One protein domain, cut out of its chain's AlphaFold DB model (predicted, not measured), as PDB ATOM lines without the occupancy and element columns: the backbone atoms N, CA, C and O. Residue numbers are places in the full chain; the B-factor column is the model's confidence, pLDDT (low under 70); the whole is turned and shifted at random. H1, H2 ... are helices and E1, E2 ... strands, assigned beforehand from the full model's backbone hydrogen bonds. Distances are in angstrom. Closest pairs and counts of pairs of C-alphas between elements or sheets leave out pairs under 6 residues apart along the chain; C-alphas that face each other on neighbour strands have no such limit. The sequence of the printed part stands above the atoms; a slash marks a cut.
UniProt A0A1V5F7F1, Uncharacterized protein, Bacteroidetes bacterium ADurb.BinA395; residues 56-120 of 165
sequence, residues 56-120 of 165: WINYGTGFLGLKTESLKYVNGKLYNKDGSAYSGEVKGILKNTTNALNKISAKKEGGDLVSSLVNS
ATOM      1  N   TRP A  56     113.728  35.364 104.786       67.25
ATOM      2  CA  TRP A  56     112.489  34.916 105.423       67.25
ATOM      3  C   TRP A  56     112.796  34.091 106.673       67.25
ATOM      4  O   TRP A  56     113.538  33.112 106.625       67.25
ATOM      5  N   ILE A  57     112.198  34.468 107.799       70.38
ATOM      6  CA  ILE A  57     112.285  33.748 109.066       70.38
ATOM      7  C   ILE A  57     111.019  32.912 109.215       70.38
ATOM      8  O   ILE A  57     109.924  33.463 109.331       70.38
ATOM      9  N   ASN A  58     111.177  31.590 109.238       77.31
ATOM     10  CA  ASN A  58     110.089  30.672 109.551       77.31
ATOM     11  C   ASN A  58     110.028  30.447 111.061       77.31
ATOM     12  O   ASN A  58     111.054  30.200 111.698       77.31
ATOM     13  N   TYR A  59     108.835  30.528 111.638       72.69
ATOM     14  CA  TYR A  59     108.623  30.297 113.061       72.69
ATOM     15  C   TYR A  59     107.336  29.511 113.300       72.69
ATOM     16  O   TYR A  59     106.349  29.656 112.577       72.69
ATOM     17  N   GLY A  60     107.374  28.637 114.307       72.69
ATOM     18  CA  GLY A  60     106.227  27.832 114.707       72.69
ATOM     19  C   GLY A  60     105.194  28.676 115.455       72.69
ATOM     20  O   GLY A  60     105.535  29.350 116.428       72.69
ATOM     21  N   THR A  61     103.938  28.623 115.024       68.44
ATOM     22  CA  THR A  61     102.775  29.274 115.639       68.44
ATOM     23  C   THR A  61     101.709  28.240 116.021       68.44
ATOM     24  O   THR A  61     101.752  27.073 115.621       68.44
ATOM     25  N   GLY A  62     100.746  28.642 116.856       68.69
ATOM     26  CA  GLY A  62      99.673  27.768 117.338       68.69
ATOM     27  C   GLY A  62     100.064  26.844 118.501       68.69
ATOM     28  O   GLY A  62     101.168  26.903 119.041       68.69
ATOM     29  N   PHE A  63      99.122  25.995 118.920       54.31
ATOM     30  CA  PHE A  63      99.322  25.054 120.024       54.31
ATOM     31  C   PHE A  63     100.434  24.051 119.668       54.31
ATOM     32  O   PHE A  63     100.363  23.402 118.627       54.31
ATOM     33  N   LEU A  64     101.474  23.969 120.509       69.50
ATOM     34  CA  LEU A  64     102.677  23.138 120.320       69.50
ATOM     35  C   LEU A  64     103.517  23.435 119.054       69.50
ATOM     36  O   LEU A  64     104.365  22.626 118.693       69.50
ATOM     37  N   GLY A  65     103.328  24.582 118.387       62.50
ATOM     38  CA  GLY A  65     104.117  24.941 117.197       62.50
ATOM     39  C   GLY A  65     103.762  24.144 115.936       62.50
ATOM     40  O   GLY A  65     104.583  24.023 115.032       62.50
ATOM     41  N   LEU A  66     102.546  23.591 115.872       71.81
ATOM     42  CA  LEU A  66     102.068  22.786 114.742       71.81
ATOM     43  C   LEU A  66     101.773  23.597 113.469       71.81
ATOM     44  O   LEU A  66     101.597  23.015 112.401       71.81
ATOM     45  N   LYS A  67     101.690  24.928 113.555       71.50
ATOM     46  CA  LYS A  67     101.591  25.809 112.384       71.50
ATOM     47  C   LYS A  67     102.934  26.477 112.155       71.50
ATOM     48  O   LYS A  67     103.666  26.718 113.101       71.50
ATOM     49  N   THR A  68     103.276  26.769 110.908       72.88
ATOM     50  CA  THR A  68     104.491  27.521 110.574       72.88
ATOM     51  C   THR A  68     104.095  28.769 109.811       72.88
ATOM     52  O   THR A  68     103.342  28.691 108.841       72.88
ATOM     53  N   GLU A  69     104.616  29.907 110.242       76.44
ATOM     54  CA  GLU A  69     104.469  31.185 109.558       76.44
ATOM     55  C   GLU A  69     105.838  31.721 109.145       76.44
ATOM     56  O   GLU A  69     106.865  31.361 109.722       76.44
ATOM     57  N   SER A  70     105.847  32.590 108.135       76.06
ATOM     58  CA  SER A  70     107.061  33.188 107.581       76.06
ATOM     59  C   SER A  70     106.984  34.710 107.662       76.06
ATOM     60  O   SER A  70     106.017  35.303 107.185       76.06
ATOM     61  N   LEU A  71     108.027  35.343 108.198       78.56
ATOM     62  CA  LEU A  71     108.183  36.800 108.242       78.56
ATOM     63  C   LEU A  71     109.397  37.226 107.423       78.56
ATOM     64  O   LEU A  71     110.426  36.557 107.449       78.56
ATOM     65  N   LYS A  72     109.301  38.352 106.723       79.44
ATOM     66  CA  LYS A  72     110.406  38.945 105.966       79.44
ATOM     67  C   LYS A  72     111.223  39.872 106.871       79.44
ATOM     68  O   LYS A  72     110.656  40.737 107.535       79.44
ATOM     69  N   TYR A  73     112.542  39.706 106.893       73.38
ATOM     70  CA  TYR A  73     113.467  40.570 107.633       73.38
ATOM     71  C   TYR A  73     114.104  41.603 106.698       73.38
ATOM     72  O   TYR A  73     114.694  41.241 105.680       73.38
ATOM     73  N   VAL A  74     114.011  42.885 107.060       69.88
ATOM     74  CA  VAL A  74     114.636  43.998 106.333       69.88
ATOM     75  C   VAL A  74     115.196  45.002 107.339       69.88
ATOM     76  O   VAL A  74     114.441  45.616 108.091       69.88
ATOM     77  N   ASN A  75     116.522  45.182 107.345       65.62
ATOM     78  CA  ASN A  75     117.225  46.226 108.107       65.62
ATOM     79  C   ASN A  75     116.783  46.340 109.588       65.62
ATOM     80  O   ASN A  75     116.423  47.413 110.073       65.62
ATOM     81  N   GLY A  76     116.724  45.204 110.292       69.50
ATOM     82  CA  GLY A  76     116.326  45.138 111.705       69.50
ATOM     83  C   GLY A  76     114.818  45.117 111.972       69.50
ATOM     84  O   GLY A  76     114.417  45.000 113.130       69.50
ATOM     85  N   LYS A  77     113.976  45.205 110.935       76.50
ATOM     86  CA  LYS A  77     112.510  45.194 111.036       76.50
ATOM     87  C   LYS A  77     111.917  43.941 110.393       76.50
ATOM     88  O   LYS A  77     112.489  43.371 109.466       76.50
ATOM     89  N   LEU A  78     110.763  43.520 110.905       81.94
ATOM     90  CA  LEU A  78     110.032  42.338 110.454       81.94
ATOM     91  C   LEU A  78     108.753  42.755 109.728       81.94
ATOM     92  O   LEU A  78     108.058  43.676 110.161       81.94
ATOM     93  N   TYR A  79     108.436  42.051 108.649       79.25
ATOM     94  CA  TYR A  79     107.286  42.308 107.793       79.25
ATOM     95  C   TYR A  79     106.515  41.011 107.546       79.25
ATOM     96  O   TYR A  79     107.104  39.939 107.407       79.25
ATOM     97  N   ASN A  80     105.191  41.109 107.479       82.62
ATOM     98  CA  ASN A  80     104.331  40.006 107.068       82.62
ATOM     99  C   ASN A  80     104.500  39.716 105.570       82.62
ATOM    100  O   ASN A  80     105.052  40.528 104.824       82.62
ATOM    101  N   LYS A  81     103.963  38.579 105.111       74.75
ATOM    102  CA  LYS A  81     103.930  38.228 103.681       74.75
ATOM    103  C   LYS A  81     103.265  39.312 102.822       74.75
ATOM    104  O   LYS A  81     103.691  39.529 101.695       74.75
ATOM    105  N   ASP A  82     102.298  40.025 103.394       70.12
ATOM    106  CA  ASP A  82     101.565  41.113 102.737       70.12
ATOM    107  C   ASP A  82     102.340  42.447 102.718       70.12
ATOM    108  O   ASP A  82     101.828  43.462 102.255       70.12
ATOM    109  N   GLY A  83     103.562  42.483 103.263       68.25
ATOM    110  CA  GLY A  83     104.408  43.680 103.322       68.25
ATOM    111  C   GLY A  83     104.078  44.648 104.464       68.25
ATOM    112  O   GLY A  83     104.792  45.632 104.654       68.25
ATOM    113  N   SER A  84     103.043  44.377 105.266       77.44
ATOM    114  CA  SER A  84     102.750  45.146 106.479       77.44
ATOM    115  C   SER A  84     103.803  44.899 107.565       77.44
ATOM    116  O   SER A  84     104.344  43.798 107.681       77.44
ATOM    117  N   ALA A  85     104.108  45.918 108.374       82.50
ATOM    118  CA  ALA A  85     105.031  45.765 109.497       82.50
ATOM    119  C   ALA A  85     104.469  44.760 110.514       82.50
ATOM    120  O   ALA A  85     103.297  44.832 110.893       82.50
ATOM    121  N   TYR A  86     105.306  43.827 110.966       82.88
ATOM    122  CA  TYR A  86     104.917  42.859 111.981       82.88
ATOM    123  C   TYR A  86     104.761  43.556 113.336       82.88
ATOM    124  O   TYR A  86     105.717  44.125 113.864       82.88
ATOM    125  N   SER A  87     103.554  43.508 113.899       79.69
ATOM    126  CA  SER A  87     103.209  44.098 115.201       79.69
ATOM    127  C   SER A  87     103.082  43.066 116.327       79.69
ATOM    128  O   SER A  87     102.771  43.431 117.460       79.69
ATOM    129  N   GLY A  88     103.301  41.782 116.028       79.75
ATOM    130  CA  GLY A  88     103.219  40.703 117.007       79.75
ATOM    131  C   GLY A  88     104.412  40.661 117.963       79.75
ATOM    132  O   GLY A  88     105.443  41.311 117.768       79.75
ATOM    133  N   GLU A  89     104.286  39.863 119.023       79.00
ATOM    134  CA  GLU A  89     105.361  39.698 119.997       79.00
ATOM    135  C   GLU A  89     106.525  38.878 119.425       79.00
ATOM    136  O   GLU A  89     106.397  37.702 119.085       79.00
ATOM    137  N   VAL A  90     107.714  39.476 119.411       77.62
ATOM    138  CA  VAL A  90     108.946  38.807 118.985       77.62
ATOM    139  C   VAL A  90     109.485  37.931 120.125       77.62
ATOM    140  O   VAL A  90     110.195  38.405 121.016       77.62
ATOM    141  N   LYS A  91     109.135  36.636 120.122       74.44
ATOM    142  CA  LYS A  91     109.506  35.656 121.165       74.44
ATOM    143  C   LYS A  91     110.172  34.397 120.589       74.44
ATOM    144  O   LYS A  91     110.080  34.106 119.400       74.44
ATOM    145  N   GLY A  92     110.884  33.665 121.448       78.00
ATOM    146  CA  GLY A  92     111.508  32.379 121.115       78.00
ATOM    147  C   GLY A  92     112.491  32.454 119.942       78.00
ATOM    148  O   GLY A  92     113.393  33.293 119.925       78.00
ATOM    149  N   ILE A  93     112.295  31.575 118.956       68.69
ATOM    150  CA  ILE A  93     113.140  31.462 117.758       68.69
ATOM    151  C   ILE A  93     113.182  32.787 116.990       68.69
ATOM    152  O   ILE A  93     114.262  33.231 116.612       68.69
ATOM    153  N   LEU A  94     112.046  33.479 116.847       74.75
ATOM    154  CA  LEU A  94     111.986  34.756 116.131       74.75
ATOM    155  C   LEU A  94     112.890  35.812 116.785       74.75
ATOM    156  O   LEU A  94     113.635  36.510 116.097       74.75
ATOM    157  N   LYS A  95     112.893  35.881 118.121       79.00
ATOM    158  CA  LYS A  95     113.762  36.788 118.886       79.00
ATOM    159  C   LYS A  95     115.238  36.437 118.726       79.00
ATOM    160  O   LYS A  95     116.054  37.323 118.487       79.00
ATOM    161  N   ASN A  96     115.577  35.157 118.847       75.19
ATOM    162  CA  ASN A  96     116.959  34.695 118.752       75.19
ATOM    163  C   ASN A  96     117.537  34.948 117.353       75.19
ATOM    164  O   ASN A  96     118.629  35.505 117.243       75.19
ATOM    165  N   THR A  97     116.777  34.635 116.300       72.50
ATOM    166  CA  THR A  97     117.174  34.865 114.906       72.50
ATOM    167  C   THR A  97     117.302  36.355 114.596       72.50
ATOM    168  O   THR A  97     118.308  36.772 114.029       72.50
ATOM    169  N   THR A  98     116.352  37.186 115.040       78.12
ATOM    170  CA  THR A  98     116.421  38.645 114.830       78.12
ATOM    171  C   THR A  98     117.633  39.255 115.539       78.12
ATOM    172  O   THR A  98     118.353  40.065 114.963       78.12
ATOM    173  N   ASN A  99     117.920  38.826 116.770       78.44
ATOM    174  CA  ASN A  99     119.085  39.299 117.517       78.44
ATOM    175  C   ASN A  99     120.409  38.848 116.890       78.44
ATOM    176  O   ASN A  99     121.361  39.626 116.867       78.44
ATOM    177  N   ALA A 100     120.486  37.611 116.397       74.25
ATOM    178  CA  ALA A 100     121.665  37.114 115.695       74.25
ATOM    179  C   ALA A 100     121.910  37.906 114.403       74.25
ATOM    180  O   ALA A 100     123.018  38.397 114.201       74.25
ATOM    181  N   LEU A 101     120.866  38.126 113.596       73.81
ATOM    182  CA  LEU A 101     120.943  38.941 112.381       73.81
ATOM    183  C   LEU A 101     121.380  40.378 112.687       73.81
ATOM    184  O   LEU A 101     122.280  40.879 112.025       73.81
ATOM    185  N   ASN A 102     120.833  40.998 113.737       77.19
ATOM    186  CA  ASN A 102     121.227  42.346 114.162       77.19
ATOM    187  C   ASN A 102     122.688  42.420 114.646       77.19
ATOM    188  O   ASN A 102     123.363  43.423 114.439       77.19
ATOM    189  N   LYS A 103     123.202  41.369 115.299       77.19
ATOM    190  CA  LYS A 103     124.612  41.311 115.725       77.19
ATOM    191  C   LYS A 103     125.565  41.115 114.548       77.19
ATOM    192  O   LYS A 103     126.663  41.663 114.569       77.19
ATOM    193  N   ILE A 104     125.163  40.325 113.553       72.00
ATOM    194  CA  ILE A 104     125.949  40.107 112.335       72.00
ATOM    195  C   ILE A 104     125.949  41.386 111.495       72.00
ATOM    196  O   ILE A 104     127.017  41.819 111.071       72.00
ATOM    197  N   SER A 105     124.794  42.041 111.345       71.31
ATOM    198  CA  SER A 105     124.683  43.277 110.568       71.31
ATOM    199  C   SER A 105     125.418  44.470 111.186       71.31
ATOM    200  O   SER A 105     125.773  45.402 110.475       71.31
ATOM    201  N   ALA A 106     125.686  44.440 112.496       72.25
ATOM    202  CA  ALA A 106     126.454  45.472 113.192       72.25
ATOM    203  C   ALA A 106     127.972  45.430 112.911       72.25
ATOM    204  O   ALA A 106     128.670  46.405 113.187       72.25
ATOM    205  N   LYS A 107     128.508  44.316 112.397       73.38
ATOM    206  CA  LYS A 107     129.925  44.203 111.998       73.38
ATOM    207  C   LYS A 107     130.075  44.624 110.538       73.38
ATOM    208  O   LYS A 107     129.175  44.362 109.765       73.38
ATOM    209  N   LYS A 108     131.203  45.214 110.124       64.19
ATOM    210  CA  LYS A 108     131.383  45.728 108.747       64.19
ATOM    211  C   LYS A 108     131.163  44.649 107.668       64.19
ATOM    212  O   LYS A 108     130.244  44.757 106.870       64.19
ATOM    213  N   GLU A 109     131.926  43.558 107.726       63.06
ATOM    214  CA  GLU A 109     131.824  42.435 106.774       63.06
ATOM    215  C   GLU A 109     130.505  41.656 106.915       63.06
ATOM    216  O   GLU A 109     129.920  41.203 105.934       63.06
ATOM    217  N   GLY A 110     129.995  41.532 108.145       56.81
ATOM    218  CA  GLY A 110     128.705  40.895 108.424       56.81
ATOM    219  C   GLY A 110     127.505  41.746 107.995       56.81
ATOM    220  O   GLY A 110     126.473  41.207 107.616       56.81
ATOM    221  N   GLY A 111     127.648  43.066 108.009       60.53
ATOM    222  CA  GLY A 111     126.705  44.056 107.506       60.53
ATOM    223  C   GLY A 111     126.600  43.987 106.000       60.53
ATOM    224  O   GLY A 111     125.488  43.923 105.493       60.53
ATOM    225  N   ASP A 112     127.729  43.881 105.301       66.38
ATOM    226  CA  ASP A 112     127.752  43.682 103.851       66.38
ATOM    227  C   ASP A 112     127.163  42.318 103.459       66.38
ATOM    228  O   ASP A 112     126.416  42.232 102.487       66.38
ATOM    229  N   LEU A 113     127.400  41.265 104.251       67.12
ATOM    230  CA  LEU A 113     126.771  39.951 104.069       67.12
ATOM    231  C   LEU A 113     125.271  39.956 104.373       67.12
ATOM    232  O   LEU A 113     124.485  39.414 103.610       67.12
ATOM    233  N   VAL A 114     124.829  40.559 105.474       68.06
ATOM    234  CA  VAL A 114     123.397  40.636 105.798       68.06
ATOM    235  C   VAL A 114     122.688  41.566 104.825       68.06
ATOM    236  O   VAL A 114     121.577  41.267 104.416       68.06
ATOM    237  N   SER A 115     123.326  42.654 104.403       64.56
ATOM    238  CA  SER A 115     122.828  43.541 103.356       64.56
ATOM    239  C   SER A 115     122.733  42.801 102.028       64.56
ATOM    240  O   SER A 115     121.690  42.855 101.384       64.56
ATOM    241  N   SER A 116     123.758  42.041 101.642       61.22
ATOM    242  CA  SER A 116     123.692  41.235 100.428       61.22
ATOM    243  C   SER A 116     122.621  40.161 100.537       61.22
ATOM    244  O   SER A 116     121.923  39.990  99.562       61.22
ATOM    245  N   LEU A 117     122.400  39.533 101.699       65.19
ATOM    246  CA  LEU A 117     121.361  38.520 101.930       65.19
ATOM    247  C   LEU A 117     119.936  39.095 101.980       65.19
ATOM    248  O   LEU A 117     119.014  38.502 101.428       65.19
ATOM    249  N   VAL A 118     119.741  40.248 102.626       59.12
ATOM    250  CA  VAL A 118     118.472  41.001 102.624       59.12
ATOM    251  C   VAL A 118     118.135  41.457 101.209       59.12
ATOM    252  O   VAL A 118     116.961  41.498 100.862       59.12
ATOM    253  N   ASN A 119     119.165  41.740 100.411       56.53
ATOM    254  CA  ASN A 119     119.081  42.113  99.009       56.53
ATOM    255  C   ASN A 119     119.484  40.954  98.056       56.53
ATOM    256  O   ASN A 119     119.788  41.252  96.895       56.53
ATOM    257  N   SER A 120     119.464  39.671  98.506       43.41
ATOM    258  CA  SER A 120     119.759  38.438  97.713       43.41
ATOM    259  C   SER A 120     118.538  37.547  97.426       43.41
ATOM    260  O   SER A 120     117.738  37.329  98.332       43.41
TER     261      SER A 120
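What this domain is: This is residues 56 to 120 of the 165 residues of an uncharacterized protein of Bacteroidetes bacterium ADurb.BinA395 (UniProt A0A1V5F7F1). A small three-strand sheet has helix H1 over one face, in two layers, and H2 folds back from H1's end, only grazing the sheet. The strands E1, E2, E3 form a meander, each the antiparallel neighbour of the one before. The printed part, 65 residues of mixed class with three strands and then two helices, is only just compact, close to loose: radius of gyration of the C-alphas 12.5 A, spans 40 by 23 by 18 A.

Where its parts are: Find C-alpha 56 at (112.489, 34.916, 105.423), where E1, residues 56 to 61, begins. E2 is 67 to 74, 23.2 A; E3, 77 to 79; H1, 92 to 105, 20.1 A; H2, 108 to 118, ends at (118.472, 41.001, 102.624).

How they stand to each other: In hairpin E1-E2 look at N 59 and O 69, 2.9 A; in hairpin E2-E3, N 72 and O 79, 2.8 A. H1's height over the sheet is 9.5 A; its closest C-alphas with E1 are Leu 94 and Tyr 59, 6.4 A. With residues 101 to 105 alone H1 touches H2, closest C-alphas Ser 105 and Gly 111, 3.8 A, at a steep tilt of 54 degrees, opposite ways. Every O i to N i+4 pair in H1 and H2 is within hydrogen-bond range.

The domain as a whole: C-alphas 63 and 108 are farthest apart, 39.8 A. The printed part has no cut; the link E3 to H1 is long. Residues 108 to 120 are among those under pLDDT 70.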